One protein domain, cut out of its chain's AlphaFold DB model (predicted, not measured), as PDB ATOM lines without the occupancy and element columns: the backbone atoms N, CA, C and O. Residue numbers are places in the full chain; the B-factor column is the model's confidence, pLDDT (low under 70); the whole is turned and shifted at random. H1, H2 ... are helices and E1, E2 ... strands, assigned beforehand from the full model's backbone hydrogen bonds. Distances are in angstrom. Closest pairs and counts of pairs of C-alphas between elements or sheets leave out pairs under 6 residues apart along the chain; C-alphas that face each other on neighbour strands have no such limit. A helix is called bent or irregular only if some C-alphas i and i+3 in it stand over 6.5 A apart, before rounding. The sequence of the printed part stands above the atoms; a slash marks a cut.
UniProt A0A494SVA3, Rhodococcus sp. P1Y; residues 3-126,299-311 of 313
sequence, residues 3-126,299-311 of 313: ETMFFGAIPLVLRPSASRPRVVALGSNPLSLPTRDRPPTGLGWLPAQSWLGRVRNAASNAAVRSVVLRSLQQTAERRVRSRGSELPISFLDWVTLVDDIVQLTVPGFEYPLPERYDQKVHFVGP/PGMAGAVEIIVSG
ATOM      1  N   GLU A   3      94.424  72.957 251.658       92.06
ATOM      2  CA  GLU A   3      95.416  72.024 251.103       92.06
ATOM      3  C   GLU A   3      95.517  70.772 251.999       92.06
ATOM      4  O   GLU A   3      95.326  70.855 253.215       92.06
ATOM      5  N   THR A   4      95.763  69.596 251.413       91.44
ATOM      6  CA  THR A   4      95.775  68.292 252.110       91.44
ATOM      7  C   THR A   4      96.763  68.148 253.279       91.44
ATOM      8  O   THR A   4      96.508  67.349 254.184       91.44
ATOM      9  N   MET A   5      97.846  68.923 253.322       89.81
ATOM     10  CA  MET A   5      98.816  68.975 254.424       89.81
ATOM     11  C   MET A   5      98.544  70.123 255.412       89.81
ATOM     12  O   MET A   5      99.250  70.264 256.414       89.81
ATOM     13  N   PHE A   6      97.484  70.915 255.210       92.69
ATOM     14  CA  PHE A   6      97.043  71.931 256.164       92.69
ATOM     15  C   PHE A   6      96.175  71.331 257.286       92.69
ATOM     16  O   PHE A   6      94.957  71.513 257.354       92.69
ATOM     17  N   PHE A   7      96.820  70.662 258.246       92.31
ATOM     18  CA  PHE A   7      96.154  70.031 259.400       92.31
ATOM     19  C   PHE A   7      95.387  71.011 260.314       92.31
ATOM     20  O   PHE A   7      94.596  70.587 261.158       92.31
ATOM     21  N   GLY A   8      95.574  72.326 260.149       91.81
ATOM     22  CA  GLY A   8      94.809  73.357 260.860       91.81
ATOM     23  C   GLY A   8      93.300  73.308 260.586       91.81
ATOM     24  O   GLY A   8      92.521  73.827 261.384       91.81
ATOM     25  N   ALA A   9      92.878  72.641 259.509       93.06
ATOM     26  CA  ALA A   9      91.475  72.431 259.169       93.06
ATOM     27  C   ALA A   9      90.787  71.323 259.991       93.06
ATOM     28  O   ALA A   9      89.559  71.249 259.981       93.06
ATOM     29  N   ILE A  10      91.533  70.489 260.733       95.25
ATOM     30  CA  ILE A  10      90.975  69.357 261.497       95.25
ATOM     31  C   ILE A  10      89.828  69.784 262.433       95.25
ATOM     32  O   ILE A  10      88.752  69.196 262.341       95.25
ATOM     33  N   PRO A  11      89.969  70.812 263.298       93.00
ATOM     34  CA  PRO A  11      88.872  71.219 264.178       93.00
ATOM     35  C   PRO A  11      87.629  71.694 263.418       93.00
ATOM     36  O   PRO A  11      86.523  71.577 263.931       93.00
ATOM     37  N   LEU A  12      87.801  72.231 262.205       92.44
ATOM     38  CA  LEU A  12      86.685  72.671 261.375       92.44
ATOM     39  C   LEU A  12      85.895  71.468 260.858       92.44
ATOM     40  O   LEU A  12      84.685  71.444 261.038       92.44
ATOM     41  N   VAL A  13      86.561  70.469 260.269       94.69
ATOM     42  CA  VAL A  13      85.892  69.298 259.662       94.69
ATOM     43  C   VAL A  13      85.269  68.344 260.681       94.69
ATOM     44  O   VAL A  13      84.377  67.582 260.323       94.69
ATOM     45  N   LEU A  14      85.694  68.411 261.949       95.12
ATOM     46  CA  LEU A  14      85.094  67.655 263.054       95.12
ATOM     47  C   LEU A  14      83.740  68.211 263.516       95.12
ATOM     48  O   LEU A  14      83.004  67.518 264.218       95.12
ATOM     49  N   ARG A  15      83.385  69.446 263.138       92.94
ATOM     50  CA  ARG A  15      82.053  69.989 263.416       92.94
ATOM     51  C   ARG A  15      81.009  69.309 262.516       92.94
ATOM     52  O   ARG A  15      81.325  69.002 261.363       92.94
ATOM     53  N   PRO A  16      79.758  69.131 262.986       90.88
ATOM     54  CA  PRO A  16      78.664  68.649 262.143       90.88
ATOM     55  C   PRO A  16      78.570  69.459 260.848       90.88
ATOM     56  O   PRO A  16      78.663  70.688 260.910       90.88
ATOM     57  N   SER A  17      78.366  68.798 259.703       89.12
ATOM     58  CA  SER A  17      78.347  69.437 258.375       89.12
ATOM     59  C   SER A  17      77.345  70.593 258.288       89.12
ATOM     60  O   SER A  17      77.678  71.635 257.744       89.12
ATOM     61  N   ALA A  18      76.181  70.472 258.936       89.69
ATOM     62  CA  ALA A  18      75.168  71.532 259.023       89.69
ATOM     63  C   ALA A  18      75.614  72.788 259.804       89.69
ATOM     64  O   ALA A  18      74.945  73.814 259.769       89.69
ATOM     65  N   SER A  19      76.721  72.713 260.547       92.25
ATOM     66  CA  SER A  19      77.202  73.768 261.452       92.25
ATOM     67  C   SER A  19      78.544  74.374 261.028       92.25
ATOM     68  O   SER A  19      79.135  75.149 261.786       92.25
ATOM     69  N   ARG A  20      79.065  73.988 259.858       92.56
ATOM     70  CA  ARG A  20      80.340  74.454 259.302       92.56
ATOM     71  C   ARG A  20      80.187  74.743 257.808       92.56
ATOM     72  O   ARG A  20      79.363  74.106 257.164       92.56
ATOM     73  N   PRO A  21      80.997  75.644 257.228       91.75
ATOM     74  CA  PRO A  21      81.088  75.736 255.779       91.75
ATOM     75  C   PRO A  21      81.555  74.403 255.184       91.75
ATOM     76  O   PRO A  21      82.287  73.634 255.827       91.75
ATOM     77  N   ARG A  22      81.179  74.165 253.928       92.56
ATOM     78  CA  ARG A  22      81.718  73.060 253.140       92.56
ATOM     79  C   ARG A  22      83.239  73.193 253.017       92.56
ATOM     80  O   ARG A  22      83.785  74.269 252.763       92.56
ATOM     81  N   VAL A  23      83.937  72.083 253.203       94.75
ATOM     82  CA  VAL A  23      85.390  71.971 253.166       94.75
ATOM     83  C   VAL A  23      85.772  71.071 252.002       94.75
ATOM     84  O   VAL A  23      85.559  69.863 252.035       94.75
ATOM     85  N   VAL A  24      86.383  71.683 250.990       95.62
ATOM     86  CA  VAL A  24      86.983  70.997 249.842       95.62
ATOM     87  C   VAL A  24      88.499  70.976 250.015       95.62
ATOM     88  O   VAL A  24      89.104  72.040 250.209       95.62
ATOM     89  N   ALA A  25      89.100  69.788 249.962       95.62
ATOM     90  CA  ALA A  25      90.544  69.594 250.010       95.62
ATOM     91  C   ALA A  25      91.162  69.648 248.608       95.62
ATOM     92  O   ALA A  25      90.679  68.987 247.695       95.62
ATOM     93  N   LEU A  26      92.258  70.387 248.449       94.38
ATOM     94  CA  LEU A  26      93.087  70.382 247.248       94.38
ATOM     95  C   LEU A  26      94.242  69.400 247.407       94.38
ATOM     96  O   LEU A  26      95.129  69.602 248.239       94.38
ATOM     97  N   GLY A  27      94.244  68.356 246.583       93.62
ATOM     98  CA  GLY A  27      95.311  67.366 246.517       93.62
ATOM     99  C   GLY A  27      96.470  67.844 245.648       93.62
ATOM    100  O   GLY A  27      96.579  67.445 244.489       93.62
ATOM    101  N   SER A  28      97.344  68.686 246.204       90.88
ATOM    102  CA  SER A  28      98.624  69.076 245.583       90.88
ATOM    103  C   SER A  28      99.778  68.127 245.923       90.88
ATOM    104  O   SER A  28     100.917  68.399 245.561       90.88
ATOM    105  N   ASN A  29      99.478  67.024 246.609       91.81
ATOM    106  CA  ASN A  29     100.401  65.973 247.028       91.81
ATOM    107  C   ASN A  29      99.849  64.596 246.607       91.81
ATOM    108  O   ASN A  29      98.666  64.501 246.245       91.81
ATOM    109  N   PRO A  30     100.661  63.521 246.669       93.12
ATOM    110  CA  PRO A  30     100.195  62.156 246.437       93.12
ATOM    111  C   PRO A  30      98.980  61.793 247.297       93.12
ATOM    112  O   PRO A  30      99.009  61.946 248.522       93.12
ATOM    113  N   LEU A  31      97.923  61.264 246.673       91.75
ATOM    114  CA  LEU A  31      96.665  60.998 247.371       91.75
ATOM    115  C   LEU A  31      96.840  59.934 248.466       91.75
ATOM    116  O   LEU A  31      97.007  58.739 248.204       91.75
ATOM    117  N   SER A  32      96.759  60.371 249.720       86.25
ATOM    118  CA  SER A  32      96.935  59.521 250.898       86.25
ATOM    119  C   SER A  32      95.589  59.214 251.546       86.25
ATOM    120  O   SER A  32      95.164  59.885 252.479       86.25
ATOM    121  N   LEU A  33      94.903  58.188 251.032       89.31
ATOM    122  CA  LEU A  33      93.682  57.653 251.646       89.31
ATOM    123  C   LEU A  33      93.958  56.299 252.307       89.31
ATOM    124  O   LEU A  33      94.576  55.440 251.664       89.31
ATOM    125  N   PRO A  34      93.476  56.074 253.544       85.75
ATOM    126  CA  PRO A  34      93.727  54.842 254.279       85.75
ATOM    127  C   PRO A  34      92.987  53.662 253.646       85.75
ATOM    128  O   PRO A  34      91.764  53.687 253.496       85.75
ATOM    129  N   THR A  35      93.706  52.588 253.320       82.81
ATOM    130  CA  THR A  35      93.137  51.310 252.864       82.81
ATOM    131  C   THR A  35      93.957  50.133 253.406       82.81
ATOM    132  O   THR A  35      95.073  50.312 253.886       82.81
ATOM    133  N   ARG A  36      93.407  48.909 253.362       75.00
ATOM    134  CA  ARG A  36      94.091  47.702 253.876       75.00
ATOM    135  C   ARG A  36      95.272  47.258 253.005       75.00
ATOM    136  O   ARG A  36      96.196  46.613 253.490       75.00
ATOM    137  N   ASP A  37      95.209  47.546 251.714       83.25
ATOM    138  CA  ASP A  37      96.210  47.206 250.706       83.25
ATOM    139  C   ASP A  37      97.330  48.245 250.603       83.25
ATOM    140  O   ASP A  37      98.434  47.898 250.179       83.25
ATOM    141  N   ARG A  38      97.106  49.487 251.045       89.06
ATOM    142  CA  ARG A  38      98.101  50.560 250.955       89.06
ATOM    143  C   ARG A  38      99.072  50.556 252.145       89.06
ATOM    144  O   ARG A  38      98.667  50.329 253.288       89.06
ATOM    145  N   PRO A  39     100.370  50.782 251.897       87.56
ATOM    146  CA  PRO A  39     101.355  50.941 252.959       87.56
ATOM    147  C   PRO A  39     101.223  52.316 253.638       87.56
ATOM    148  O   PRO A  39     100.503  53.177 253.132       87.56
ATOM    149  N   PRO A  40     101.924  52.540 254.764       86.69
ATOM    150  CA  PRO A  40     102.019  53.868 255.362       86.69
ATOM    151  C   PRO A  40     102.557  54.908 254.369       86.69
ATOM    152  O   PRO A  40     103.572  54.663 253.709       86.69
ATOM    153  N   THR A  41     101.903  56.072 254.314       87.06
ATOM    154  CA  THR A  41     102.372  57.263 253.589       87.06
ATOM    155  C   THR A  41     103.798  57.628 254.013       87.06
ATOM    156  O   THR A  41     104.149  57.550 255.192       87.06
ATOM    157  N   GLY A  42     104.622  58.013 253.043       86.25
ATOM    158  CA  GLY A  42     106.012  58.436 253.205       86.25
ATOM    159  C   GLY A  42     107.040  57.312 253.066       86.25
ATOM    160  O   GLY A  42     108.236  57.588 252.996       86.25
ATOM    161  N   LEU A  43     106.623  56.040 253.004       87.44
ATOM    162  CA  LEU A  43     107.557  54.917 252.839       87.44
ATOM    163  C   LEU A  43     107.889  54.603 251.374       87.44
ATOM    164  O   LEU A  43     108.851  53.873 251.120       87.44
ATOM    165  N   GLY A  44     107.107  55.101 250.408       90.19
ATOM    166  CA  GLY A  44     107.326  54.823 248.986       90.19
ATOM    167  C   GLY A  44     107.164  53.351 248.600       90.19
ATOM    168  O   GLY A  44     107.750  52.873 247.625       90.19
ATOM    169  N   TRP A  45     106.403  52.592 249.387       91.75
ATOM    170  CA  TRP A  45     106.071  51.209 249.067       91.75
ATOM    171  C   TRP A  45     104.879  51.162 248.110       91.75
ATOM    172  O   TRP A  45     103.986  52.007 248.151       91.75
ATOM    173  N   LEU A  46     104.847  50.137 247.260       92.38
ATOM    174  CA  LEU A  46     103.693  49.874 246.405       92.38
ATOM    175  C   LEU A  46     102.570  49.178 247.200       92.38
ATOM    176  O   LEU A  46     102.862  48.466 248.174       92.38
ATOM    177  N   PRO A  47     101.300  49.337 246.782       91.25
ATOM    178  CA  PRO A  47     100.182  48.583 247.328       91.25
ATOM    179  C   PRO A  47     100.432  47.075 247.267       91.25
ATOM    180  O   PRO A  47     101.037  46.549 246.331       91.25
ATOM    181  N   ALA A  48      99.977  46.368 248.296       89.69
ATOM    182  CA  ALA A  48     100.152  44.931 248.389       89.69
ATOM    183  C   ALA A  48      99.191  44.189 247.454       89.69
ATOM    184  O   ALA A  48      97.974  44.292 247.590       89.69
ATOM    185  N   GLN A  49      99.743  43.349 246.577       87.50
ATOM    186  CA  GLN A  49      98.951  42.444 245.735       87.50
ATOM    187  C   GLN A  49      98.619  41.119 246.446       87.50
ATOM    188  O   GLN A  49      97.588  40.505 246.181       87.50
ATOM    189  N   SER A  50      99.455  40.692 247.402       90.38
ATOM    190  CA  SER A  50      99.289  39.435 248.145       90.38
ATOM    191  C   SER A  50      98.676  39.636 249.533       90.38
ATOM    192  O   SER A  50      98.771  40.709 250.134       90.38
ATOM    193  N   TRP A  51      98.078  38.576 250.085       90.44
ATOM    194  CA  TRP A  51      97.499  38.600 251.432       90.44
ATOM    195  C   TRP A  51      98.554  38.858 252.520       90.44
ATOM    196  O   TRP A  51      98.318  39.678 253.404       90.44
ATOM    197  N   LEU A  52      99.742  38.245 252.410       90.94
ATOM    198  CA  LEU A  52     100.875  38.501 253.307       90.94
ATOM    199  C   LEU A  52     101.295  39.972 253.264       90.94
ATOM    200  O   LEU A  52     101.531  40.587 254.302       90.94
ATOM    201  N   GLY A  53     101.333  40.564 252.066       90.94
ATOM    202  CA  GLY A  53     101.628  41.983 251.897       90.94
ATOM    203  C   GLY A  53     100.588  42.880 252.573       90.94
ATOM    204  O   GLY A  53     100.959  43.882 253.179       90.94
ATOM    205  N   ARG A  54      99.302  42.504 252.532       90.56
ATOM    206  CA  ARG A  54      98.230  43.229 253.236       90.56
ATOM    207  C   ARG A  54      98.395  43.153 254.754       90.56
ATOM    208  O   ARG A  54      98.263  44.173 255.423       90.56
ATOM    209  N   VAL A  55      98.751  41.985 255.294       91.44
ATOM    210  CA  VAL A  55      99.044  41.820 256.732       91.44
ATOM    211  C   VAL A  55     100.246  42.673 257.143       91.44
ATOM    212  O   VAL A  55     100.155  43.421 258.115       91.44
ATOM    213  N   ARG A  56     101.337  42.641 256.366       92.94
ATOM    214  CA  ARG A  56     102.502  43.513 256.576       92.94
ATOM    215  C   ARG A  56     102.095  44.984 256.580       92.94
ATOM    216  O   ARG A  56     102.459  45.706 257.500       92.94
ATOM    217  N   ASN A  57     101.335  45.430 255.581       92.00
ATOM    218  CA  ASN A  57     100.909  46.825 255.478       92.00
ATOM    219  C   ASN A  57     100.022  47.233 256.662       92.00
ATOM    220  O   ASN A  57     100.211  48.321 257.201       92.00
ATOM    221  N   ALA A  58      99.112  46.369 257.120       89.12
ATOM    222  CA  ALA A  58      98.301  46.622 258.309       89.12
ATOM    223  C   ALA A  58      99.165  46.760 259.575       89.12
ATOM    224  O   ALA A  58      99.014  47.732 260.316       89.12
ATOM    225  N   ALA A  59     100.119  45.845 259.784       90.62
ATOM    226  CA  ALA A  59     101.046  45.897 260.913       90.62
ATOM    227  C   ALA A  59     101.935  47.153 260.874       90.62
ATOM    228  O   ALA A  59     102.066  47.850 261.878       90.62
ATOM    229  N   SER A  60     102.496  47.497 259.709       91.19
ATOM    230  CA  SER A  60     103.303  48.710 259.534       91.19
ATOM    231  C   SER A  60     102.487  49.986 259.755       91.19
ATOM    232  O   SER A  60     102.973  50.899 260.414       91.19
ATOM    233  N   ASN A  61     101.242  50.052 259.268       89.88
ATOM    234  CA  ASN A  61     100.345  51.181 259.533       89.88
ATOM    235  C   ASN A  61     100.054  51.329 261.027       89.88
ATOM    236  O   ASN A  61     100.128  52.440 261.551       89.88
ATOM    237  N   ALA A  62      99.779  50.223 261.721       88.81
ATOM    238  CA  ALA A  62      99.583  50.244 263.164       88.81
ATOM    239  C   ALA A  62     100.836  50.760 263.888       88.81
ATOM    240  O   ALA A  62     100.715  51.656 264.718       88.81
ATOM    241  N   ALA A  63     102.030  50.270 263.532       90.69
ATOM    242  CA  ALA A  63     103.284  50.671 264.171       90.69
ATOM    243  C   ALA A  63     103.641  52.146 263.911       90.69
ATOM    244  O   ALA A  63     104.024  52.868 264.831       90.69
ATOM    245  N   VAL A  64     103.476  52.632 262.675       88.69
ATOM    246  CA  VAL A  64     103.720  54.044 262.336       88.69
ATOM    247  C   VAL A  64     102.785  54.956 263.131       88.69
ATOM    248  O   VAL A  64     103.238  55.939 263.715       88.69
ATOM    249  N   ARG A  65     101.497  54.610 263.220       86.62
ATOM    250  CA  ARG A  65     100.498  55.405 263.951       86.62
ATOM    251  C   ARG A  65     100.723  55.385 265.464       86.62
ATOM    252  O   ARG A  65     100.597  56.424 266.106       86.62
ATOM    253  N   SER A  66     101.045  54.224 266.034       85.50
ATOM    254  CA  SER A  66     101.127  54.040 267.488       85.50
ATOM    255  C   SER A  66     102.502  54.330 268.087       85.50
ATOM    256  O   SER A  66     102.583  54.585 269.288       85.50
ATOM    257  N   VAL A  67     103.571  54.313 267.283       88.25
ATOM    258  CA  VAL A  67     104.952  54.525 267.744       88.25
ATOM    259  C   VAL A  67     105.557  55.763 267.093       88.25
ATOM    260  O   VAL A  67     105.832  56.738 267.788       88.25
ATOM    261  N   VAL A  68     105.724  55.756 265.767       88.44
ATOM    262  CA  VAL A  68     106.485  56.794 265.043       88.44
ATOM    263  C   VAL A  68     105.811  58.162 265.143       88.44
ATOM    264  O   VAL A  68     106.462  59.162 265.424       88.44
ATOM    265  N   LEU A  69     104.494  58.206 264.949       90.88
ATOM    266  CA  LEU A  69     103.712  59.442 264.927       90.88
ATOM    267  C   LEU A  69     102.926  59.674 266.219       90.88
ATOM    268  O   LEU A  69     102.098  60.582 266.276       90.88
ATOM    269  N   ARG A  70     103.184  58.885 267.271       91.62
ATOM    270  CA  ARG A  70     102.426  58.937 268.527       91.62
ATOM    271  C   ARG A  70     102.420  60.334 269.141       91.62
ATOM    272  O   ARG A  70     101.374  60.816 269.559       91.62
ATOM    273  N   SER A  71     103.576  60.995 269.181       93.25
ATOM    274  CA  SER A  71     103.717  62.339 269.756       93.25
ATOM    275  C   SER A  71     102.958  63.402 268.951       93.25
ATOM    276  O   SER A  71     102.343  64.302 269.533       93.25
ATOM    277  N   LEU A  72     102.952  63.281 267.619       92.38
ATOM    278  CA  LEU A  72     102.207  64.163 266.718       92.38
ATOM    279  C   LEU A  72     100.700  63.938 266.857       92.38
ATOM    280  O   LEU A  72      99.959  64.902 267.038       92.38
ATOM    281  N   GLN A  73     100.263  62.678 266.888       94.56
ATOM    282  CA  GLN A  73      98.873  62.294 267.130       94.56
ATOM    283  C   GLN A  73      98.374  62.830 268.482       94.56
ATOM    284  O   GLN A  73      97.362  63.523 268.526       94.56
ATOM    285  N   GLN A  74      99.125  62.629 269.569       94.50
ATOM    286  CA  GLN A  74      98.789  63.172 270.894       94.50
ATOM    287  C   GLN A  74      98.724  64.704 270.901       94.50
ATOM    288  O   GLN A  74      97.938  65.312 271.630       94.50
ATOM    289  N   THR A  75      99.566  65.363 270.108       94.56
ATOM    290  CA  THR A  75      99.542  66.823 269.976       94.56
ATOM    291  C   THR A  75      98.310  67.290 269.209       94.56
ATOM    292  O   THR A  75      97.650  68.226 269.665       94.56
ATOM    293  N   ALA A  76      97.945  66.617 268.116       94.31
ATOM    294  CA  ALA A  76      96.711  66.877 267.383       94.31
ATOM    295  C   ALA A  76      95.481  66.686 268.285       94.31
ATOM    296  O   ALA A  76      94.664  67.596 268.409       94.31
ATOM    297  N   GLU A  77      95.406  65.570 269.012       95.38
ATOM    298  CA  GLU A  77      94.336  65.286 269.975       95.38
ATOM    299  C   GLU A  77      94.225  66.363 271.056       95.38
ATOM    300  O   GLU A  77      93.130  66.852 271.320       95.38
ATOM    301  N   ARG A  78      95.345  66.798 271.654       95.12
ATOM    302  CA  ARG A  78      95.340  67.892 272.642       95.12
ATOM    303  C   ARG A  78      94.804  69.197 272.053       95.12
ATOM    304  O   ARG A  78      94.036  69.887 272.720       95.12
ATOM    305  N   ARG A  79      95.185  69.541 270.819       94.12
ATOM    306  CA  ARG A  79      94.743  70.772 270.137       94.12
ATOM    307  C   ARG A  79      93.281  70.735 269.703       94.12
ATOM    308  O   ARG A  79      92.646  71.789 269.648       94.12
ATOM    309  N   VAL A  80      92.761  69.554 269.388       94.56
ATOM    310  CA  VAL A  80      91.342  69.336 269.088       94.56
ATOM    311  C   VAL A  80      90.520  69.364 270.383       94.56
ATOM    312  O   VAL A  80      89.531  70.091 270.461       94.56
ATOM    313  N   ARG A  81      90.993  68.701 271.446       94.81
ATOM    314  CA  ARG A  81      90.339  68.686 272.766       94.81
ATOM    315  C   ARG A  81      90.257  70.068 273.402       94.81
ATOM    316  O   ARG A  81      89.225  70.414 273.963       94.81
ATOM    317  N   SER A  82      91.287  70.903 273.245       93.38
ATOM    318  CA  SER A  82      91.253  72.296 273.717       93.38
ATOM    319  C   SER A  82      90.197  73.163 273.014       93.38
ATOM    320  O   SER A  82      90.035  74.323 273.377       93.38
ATOM    321  N   ARG A  83      89.525  72.642 271.979       90.00
ATOM    322  CA  ARG A  83      88.424  73.283 271.246       90.00
ATOM    323  C   ARG A  83      87.078  72.577 271.463       90.00
ATOM    324  O   ARG A  83      86.127  72.877 270.754       90.00
ATOM    325  N   GLY A  84      86.999  71.650 272.423       90.38
ATOM    326  CA  GLY A  84      85.760  70.946 272.771       90.38
ATOM    327  C   GLY A  84      85.364  69.834 271.797       90.38
ATOM    328  O   GLY A  84      84.186  69.510 271.695       90.38
ATOM    329  N   SER A  85      86.312  69.262 271.052       91.94
ATOM    330  CA  SER A  85      86.061  68.136 270.140       91.94
ATOM    331  C   SER A  85      87.002  66.968 270.420       91.94
ATOM    332  O   SER A  85      88.018  67.117 271.102       91.94
ATOM    333  N   GLU A  86      86.697  65.807 269.853       93.69
ATOM    334  CA  GLU A  86      87.567  64.631 269.864       93.69
ATOM    335  C   GLU A  86      88.025  64.309 268.442       93.69
ATOM    336  O   GLU A  86      87.311  64.577 267.479       93.69
ATOM    337  N   LEU A  87      89.232  63.757 268.303       94.00
ATOM    338  CA  LEU A  87      89.772  63.324 267.017       94.00
ATOM    339  C   LEU A  87      89.627  61.791 266.919       94.00
ATOM    340  O   LEU A  87      90.449  61.084 267.499       94.00
ATOM    341  N   PRO A  88      88.603  61.262 266.217       91.81
ATOM    342  CA  PRO A  88      88.280  59.830 266.227       91.81
ATOM    343  C   PRO A  88      89.164  58.988 265.293       91.81
ATOM    344  O   PRO A  88      89.035  57.767 265.243       91.81
ATOM    345  N   ILE A  89      90.033  59.630 264.514       91.81
ATOM    346  CA  ILE A  89      90.861  59.004 263.479       91.81
ATOM    347  C   ILE A  89      92.314  59.466 263.596       91.81
ATOM    348  O   ILE A  89      92.643  60.373 264.361       91.81
ATOM    349  N   SER A  90      93.211  58.866 262.810       91.19
ATOM    350  CA  SER A  90      94.566  59.406 262.708       91.19
ATOM    351  C   SER A  90      94.526  60.820 262.126       91.19
ATOM    352  O   SER A  90      93.796  61.067 261.167       91.19
ATOM    353  N   PHE A  91      95.350  61.733 262.647       91.31
ATOM    354  CA  PHE A  91      95.461  63.083 262.086       91.31
ATOM    355  C   PHE A  91      95.886  63.071 260.608       91.31
ATOM    356  O   PHE A  91      95.560  64.004 259.886       91.31
ATOM    357  N   LEU A  92      96.570  62.017 260.140       89.06
ATOM    358  CA  LEU A  92      96.919  61.839 258.726       89.06
ATOM    359  C   LEU A  92      95.720  61.467 257.845       89.06
ATOM    360  O   LEU A  92      95.717  61.779 256.660       89.06
ATOM    361  N   ASP A  93      94.688  60.847 258.414       91.69
ATOM    362  CA  ASP A  93      93.491  60.423 257.680       91.69
ATOM    363  C   ASP A  93      92.435  61.539 257.605       91.69
ATOM    364  O   ASP A  93      91.330  61.309 257.114       91.69
ATOM    365  N   TRP A  94      92.732  62.744 258.102       92.88
ATOM    366  CA  TRP A  94      91.760  63.836 258.238       92.88
ATOM    367  C   TRP A  94      91.078  64.233 256.928       92.88
ATOM    368  O   TRP A  94      89.917  64.634 256.939       92.88
ATOM    369  N   VAL A  95      91.767  64.060 255.796       92.62
ATOM    370  CA  VAL A  95      91.221  64.287 254.452       92.62
ATOM    371  C   VAL A  95      90.022  63.386 254.147       92.62
ATOM    372  O   VAL A  95      89.255  63.677 253.246       92.62
ATOM    373  N   THR A  96      89.794  62.314 254.908       93.19
ATOM    374  CA  THR A  96      88.578  61.494 254.783       93.19
ATOM    375  C   THR A  96      87.328  62.179 255.353       93.19
ATOM    376  O   THR A  96      86.216  61.807 254.970       93.19
ATOM    377  N   LEU A  97      87.500  63.190 256.218       93.88
ATOM    378  CA  LEU A  97      86.427  63.948 256.880       93.88
ATOM    379  C   LEU A  97      85.957  65.178 256.093       93.88
ATOM    380  O   LEU A  97      84.926  65.753 256.431       93.88
ATOM    381  N   VAL A  98      86.708  65.600 255.075       94.75
ATOM    382  CA  VAL A  98      86.310  66.710 254.194       94.75
ATOM    383  C   VAL A  98      85.116  66.297 253.336       94.75
ATOM    384  O   VAL A  98      84.834  65.102 253.197       94.75
ATOM    385  N   ASP A  99      84.419  67.266 252.756       94.50
ATOM    386  CA  ASP A  99      83.236  66.988 251.942       94.50
ATOM    387  C   ASP A  99      83.655  66.445 250.567       94.50
ATOM    388  O   ASP A  99      83.182  65.384 250.168       94.50
ATOM    389  N   ASP A 100      84.655  67.075 249.937       95.50
ATOM    390  CA  ASP A 100      85.201  66.686 248.630       95.50
ATOM    391  C   ASP A 100      86.723  66.844 248.564       95.50
ATOM    392  O   ASP A 100      87.310  67.718 249.209       95.50
ATOM    393  N   ILE A 101      87.369  66.018 247.745       96.38
ATOM    394  CA  ILE A 101      88.801  66.064 247.450       96.38
ATOM    395  C   ILE A 101      88.966  66.346 245.962       96.38
ATOM    396  O   ILE A 101      88.658  65.507 245.123       96.38
ATOM    397  N   VAL A 102      89.506  67.511 245.633       96.19
ATOM    398  CA  VAL A 102      89.883  67.895 244.274       96.19
ATOM    399  C   VAL A 102      91.363  67.559 244.098       96.19
ATOM    400  O   VAL A 102      92.248  68.285 244.552       96.19
ATOM    401  N   GLN A 103      91.644  66.410 243.489       96.69
ATOM    402  CA  GLN A 103      92.996  65.902 243.299       96.69
ATOM    403  C   GLN A 103      93.600  66.454 242.002       96.69
ATOM    404  O   GLN A 103      93.074  66.247 240.906       96.69
ATOM    405  N   LEU A 104      94.760  67.108 242.114       95.00
ATOM    406  CA  LEU A 104      95.399  67.838 241.014       95.00
ATOM    407  C   LEU A 104      96.243  66.941 240.090       95.00
ATOM    408  O   LEU A 104      97.285  67.358 239.594       95.00
ATOM    409  N   THR A 105      95.784  65.713 239.834       96.25
ATOM    410  CA  THR A 105      96.416  64.746 238.919       96.25
ATOM    411  C   THR A 105      95.370  63.979 238.105       96.25
ATOM    412  O   THR A 105      94.182  64.297 238.163       96.25
ATOM    413  N   VAL A 106      95.815  62.961 237.367       96.62
ATOM    414  CA  VAL A 106      94.980  62.030 236.600       96.62
ATOM    415  C   VAL A 106      94.811  60.686 237.323       96.62
ATOM    416  O   VAL A 106      95.749  60.229 237.987       96.62
ATOM    417  N   PRO A 107      93.684  59.974 237.134       96.19
ATOM    418  CA  PRO A 107      93.446  58.687 237.790       96.19
ATOM    419  C   PRO A 107      94.555  57.655 237.544       96.19
ATOM    420  O   PRO A 107      94.915  56.901 238.440       96.19
ATOM    421  N   GLY A 108      95.137  57.628 236.339       96.75
ATOM    422  CA  GLY A 108      96.172  56.665 235.964       96.75
ATOM    423  C   GLY A 108      97.532  56.867 236.643       96.75
ATOM    424  O   GLY A 108      98.393  55.991 236.511       96.75
ATOM    425  N   PHE A 109      97.741  57.990 237.334       97.38
ATOM    426  CA  PHE A 109      98.944  58.227 238.134       97.38
ATOM    427  C   PHE A 109      98.782  57.764 239.589       97.38
ATOM    428  O   PHE A 109      99.759  57.371 240.229       97.38
ATOM    429  N   GLU A 110      97.551  57.759 240.099       95.38
ATOM    430  CA  GLU A 110      97.228  57.334 241.457       95.38
ATOM    431  C   GLU A 110      96.969  55.824 241.562       95.38
ATOM    432  O   GLU A 110      96.765  55.102 240.580       95.38
ATOM    433  N   TYR A 111      97.001  55.317 242.796       94.19
ATOM    434  CA  TYR A 111      96.541  53.957 243.074       94.19
ATOM    435  C   TYR A 111      95.019  53.861 242.902       94.19
ATOM    436  O   TYR A 111      94.329  54.840 243.197       94.19
ATOM    437  N   PRO A 112      94.477  52.685 242.520       91.31
ATOM    438  CA  PRO A 112      93.041  52.493 242.357       91.31
ATOM    439  C   PRO A 112      92.279  52.981 243.586       91.31
ATOM    440  O   PRO A 112      92.645  52.660 244.726       91.31
ATOM    441  N   LEU A 113      91.262  53.805 243.352       91.06
ATOM    442  CA  LEU A 113      90.404  54.305 244.410       91.06
ATOM    443  C   LEU A 113      89.467  53.189 244.888       91.06
ATOM    444  O   LEU A 113      88.904  52.467 244.070       91.06
ATOM    445  N   PRO A 114      89.310  53.010 246.208       87.62
ATOM    446  CA  PRO A 114      88.207  52.226 246.748       87.62
ATOM    447  C   PRO A 114      86.859  52.899 246.473       87.62
ATOM    448  O   PRO A 114      86.740  54.097 246.720       87.62
ATOM    449  N   GLU A 115      85.835  52.100 246.156       89.81
ATOM    450  CA  GLU A 115      84.466  52.551 245.824       89.81
ATOM    451  C   GLU A 115      83.890  53.588 246.801       89.81
ATOM    452  O   GLU A 115      83.250  54.559 246.410       89.81
ATOM    453  N   ARG A 116      84.178  53.443 248.103       90.31
ATOM    454  CA  ARG A 116      83.720  54.386 249.142       90.31
ATOM    455  C   ARG A 116      84.221  55.827 248.969       90.31
ATOM    456  O   ARG A 116      83.764  56.708 249.692       90.31
ATOM    457  N   TYR A 117      85.205  56.057 248.105       92.38
ATOM    458  CA  TYR A 117      85.766  57.375 247.817       92.38
ATOM    459  C   TYR A 117      85.414  57.882 246.414       92.38
ATOM    460  O   TYR A 117      85.748  59.027 246.120       92.38
ATOM    461  N   ASP A 118      84.718  57.099 245.583       89.81
ATOM    462  CA  ASP A 118      84.447  57.447 244.178       89.81
ATOM    463  C   ASP A 118      83.608  58.720 244.036       89.81
ATOM    464  O   ASP A 118      83.820  59.506 243.122       89.81
ATOM    465  N   GLN A 119      82.690  58.962 244.976       90.94
ATOM    466  CA  GLN A 119      81.875  60.182 244.995       90.94
ATOM    467  C   GLN A 119      82.584  61.382 245.640       90.94
ATOM    468  O   GLN A 119      82.101  62.503 245.529       90.94
ATOM    469  N   LYS A 120      83.702  61.153 246.343       93.25
ATOM    470  CA  LYS A 120      84.413  62.180 247.120       93.25
ATOM    471  C   LYS A 120      85.667  62.686 246.411       93.25
ATOM    472  O   LYS A 120      86.069  63.823 246.638       93.25
ATOM    473  N   VAL A 121      86.332  61.843 245.621       96.50
ATOM    474  CA  VAL A 121      87.601  62.180 244.966       96.50
ATOM    475  C   VAL A 121      87.358  62.536 243.509       96.50
ATOM    476  O   VAL A 121      86.966  61.698 242.704       96.50
ATOM    477  N   HIS A 122      87.703  63.768 243.164       96.06
ATOM    478  CA  HIS A 122      87.560  64.324 241.830       96.06
ATOM    479  C   HIS A 122      88.940  64.591 241.241       96.06
ATOM    480  O   HIS A 122      89.687  65.438 241.736       96.06
ATOM    481  N   PHE A 123      89.296  63.871 240.182       96.94
ATOM    482  CA  PHE A 123      90.529  64.121 239.440       96.94
ATOM    483  C   PHE A 123      90.313  65.252 238.442       96.94
ATOM    484  O   PHE A 123      89.528  65.114 237.507       96.94
ATOM    485  N   VAL A 124      91.022  66.361 238.638       95.62
ATOM    486  CA  VAL A 124      90.896  67.566 237.798       95.62
ATOM    487  C   VAL A 124      92.215  67.982 237.161       95.62
ATOM    488  O   VAL A 124      92.294  69.012 236.498       95.62
ATOM    489  N   GLY A 125      93.283  67.221 237.402       90.19
ATOM    490  CA  GLY A 125      94.626  67.623 237.029       90.19
ATOM    491  C   GLY A 125      95.183  66.934 235.788       90.19
ATOM    492  O   GLY A 125      94.517  66.092 235.181       90.19
ATOM    493  N   PRO A 126      96.433  67.270 235.446       90.25
ATOM    494  CA  PRO A 126      97.270  68.275 236.107       90.25
ATOM    495  C   PRO A 126      96.796  69.709 235.801       90.25
ATOM    496  O   PRO A 126      96.521  70.046 234.652       90.25
ATOM    497  N   PRO A 299      88.801  67.689 233.532       93.62
ATOM    498  CA  PRO A 299      87.995  68.906 233.689       93.62
ATOM    499  C   PRO A 299      88.809  70.186 233.943       93.62
ATOM    500  O   PRO A 299      88.300  71.299 233.775       93.62
ATOM    501  N   GLY A 300      90.068  70.049 234.370       92.88
ATOM    502  CA  GLY A 300      90.971  71.175 234.562       92.88
ATOM    503  C   GLY A 300      90.478  72.162 235.622       92.88
ATOM    504  O   GLY A 300      89.741  71.824 236.551       92.88
ATOM    505  N   MET A 301      90.893  73.421 235.470       91.38
ATOM    506  CA  MET A 301      90.546  74.491 236.409       91.38
ATOM    507  C   MET A 301      89.034  74.742 236.460       91.38
ATOM    508  O   MET A 301      88.495  75.005 237.531       91.38
ATOM    509  N   ALA A 302      88.344  74.626 235.322       92.12
ATOM    510  CA  ALA A 302      86.900  74.830 235.245       92.12
ATOM    511  C   ALA A 302      86.143  73.810 236.109       92.12
ATOM    512  O   ALA A 302      85.343  74.210 236.951       92.12
ATOM    513  N   GLY A 303      86.466  72.516 235.985       93.25
ATOM    514  CA  GLY A 303      85.853  71.487 236.829       93.25
ATOM    515  C   GLY A 303      86.217  71.629 238.307       93.25
ATOM    516  O   GLY A 303      85.370  71.431 239.173       93.25
ATOM    517  N   ALA A 304      87.450  72.045 238.621       92.88
ATOM    518  CA  ALA A 304      87.835  72.349 240.000       92.88
ATOM    519  C   ALA A 304      86.951  73.455 240.606       92.88
ATOM    520  O   ALA A 304      86.440  73.299 241.715       92.88
ATOM    521  N   VAL A 305      86.743  74.552 239.870       93.00
ATOM    522  CA  VAL A 305      85.881  75.668 240.286       93.00
ATOM    523  C   VAL A 305      84.431  75.216 240.443       93.00
ATOM    524  O   VAL A 305      83.815  75.533 241.456       93.00
ATOM    525  N   GLU A 306      83.902  74.439 239.499       93.75
ATOM    526  CA  GLU A 306      82.542  73.895 239.568       93.75
ATOM    527  C   GLU A 306      82.328  73.057 240.837       93.75
ATOM    528  O   GLU A 306      81.382  73.287 241.596       93.75
ATOM    529  N   ILE A 307      83.255  72.145 241.144       93.12
ATOM    530  CA  ILE A 307      83.194  71.330 242.362       93.12
ATOM    531  C   ILE A 307      83.256  72.213 243.604       93.12
ATOM    532  O   ILE A 307      82.519  71.966 244.555       93.12
ATOM    533  N   ILE A 308      84.095  73.249 243.629       90.56
ATOM    534  CA  ILE A 308      84.218  74.146 244.786       90.56
ATOM    535  C   ILE A 308      82.935  74.963 244.996       90.56
ATOM    536  O   ILE A 308      82.463  75.064 246.130       90.56
ATOM    537  N   VAL A 309      82.364  75.516 243.924       90.31
ATOM    538  CA  VAL A 309      81.236  76.460 243.984       90.31
ATOM    539  C   VAL A 309      79.879  75.765 244.116       90.31
ATOM    540  O   VAL A 309      78.995  76.312 244.767       90.31
ATOM    541  N   SER A 310      79.713  74.547 243.591       85.44
ATOM    542  CA  SER A 310      78.442  73.793 243.624       85.44
ATOM    543  C   SER A 310      77.831  73.604 245.019       85.44
ATOM    544  O   SER A 310      76.630  73.383 245.135       85.44
ATOM    545  N   GLY A 311      78.630  73.721 246.084       68.50
ATOM    546  CA  GLY A 311      78.164  73.629 247.470       68.50
ATOM    547  C   GLY A 311      78.052  74.960 248.221       68.50
ATOM    548  O   GLY A 311      78.041  74.926 249.447       68.50
TER     549      GLY A 311
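AT A GLANCE: This is residues 3 to 126 and 299 to 311 of the 313 residues of a protein of Rhodococcus sp. P1Y (UniProt A0A494SVA3). A small sheet of three short parallel strands has H5 over one face, and beyond the sheet H2 and H3 make a wide corner, with H2 far from H5. H1 and H4 fill the space between H3 and the sheet, H4 close to the middle of the whole, while the unnamed residues 28 to 50 run from the sheet across to H2. The printed part has 137 residues with five named helices and three named strands, in the order H1 E1 H2 H3 H4 E2 E3 H5; the sheet order is E1 E2 E3. The class is mostly helix, though under half of the residues are in named elements. The whole is compact, with a radius of gyration of the C-alphas of 15.8 A, and flat, spanning 42 by 41 by 21 A.

IN THESE COORDINATES: The strands are E1, residues 24 to 27, E2, residues 100 to 103, and E3, residues 121 to 123. H5, residues 300 to 309, is 14.5 A long and ends at C-alpha 309 at (81.236, 76.460, 243.984). H4 is residues 91 to 96, and H1 is residues 7 to 13, beginning at C-alpha 7 at (96.154, 70.031, 259.400). Both are irregular: C-alphas 92 and 95 are 7.5 A apart in H4, and C-alphas 8 and 11 are 7.1 A apart in H1. H3, residues 70 to 81, is 16.1 A long. H2, residues 51 to 68, is 24.4 A long, from C-alpha 51 at (97.499, 38.600, 251.432); it is neither bent nor irregular, but only just: C-alphas 65 and 68 are 6.2 A apart.

HOW THE PARTS SIT: E1 and E2 are parallel at 22 degrees, with N 25 and O 100 within hydrogen-bond range at 2.8 A. E2 and E3 are parallel at 30 degrees, with N 122 and O 101 at 2.8 A. H5 is on the sheet in two layers, a helix on one face of a sheet, at a height over the sheet of 9.4 A. It lies over E2, with 8 of its C-alphas, and only just not over E3, with 2; it runs along the strands, at 14 degrees to E2 on the local plane. The closest C-alphas of E2 and H5 are those of Val 102 and Ala 304, 6.5 A. H4 only grazes the sheet, with residues 95 to 96. H1 and H4 touch, closest at the C-alphas of Ile 10 and Trp 94, 6.5 A, at a steep tilt of 51 degrees. H3 is close to H4 but not clearly touching, with C-alphas 73 and 91 closest at 6.1 A. H2 and H3 are close but not clearly touching, at a steep tilt of 66 degrees, with C-alphas 65 and 73 closest at 7.8 A. E1, H2 H3 H4 and E2 form a strand-helix-strand unit, two parallel neighbour strands with helices between. In H2, H3 and H5 every O i to N i+4 pair is within hydrogen-bond range; in H1 1 of 3 is, beside 3 of 4 O i to N i+3 pairs, and in H4 0 of 2, beside 1 of 3.

THE WHOLE: The two C-alphas farthest apart, those of Leu 52 and Val 309, are 43.7 A apart. Residues 127 to 298 are not printed, and C-alphas 126 and 299 are 9.6 A apart across the cut. The links E1 to H2 and E2 to E3 are long. The mean pLDDT of the printed part is 91.6; residue 311 is under 70.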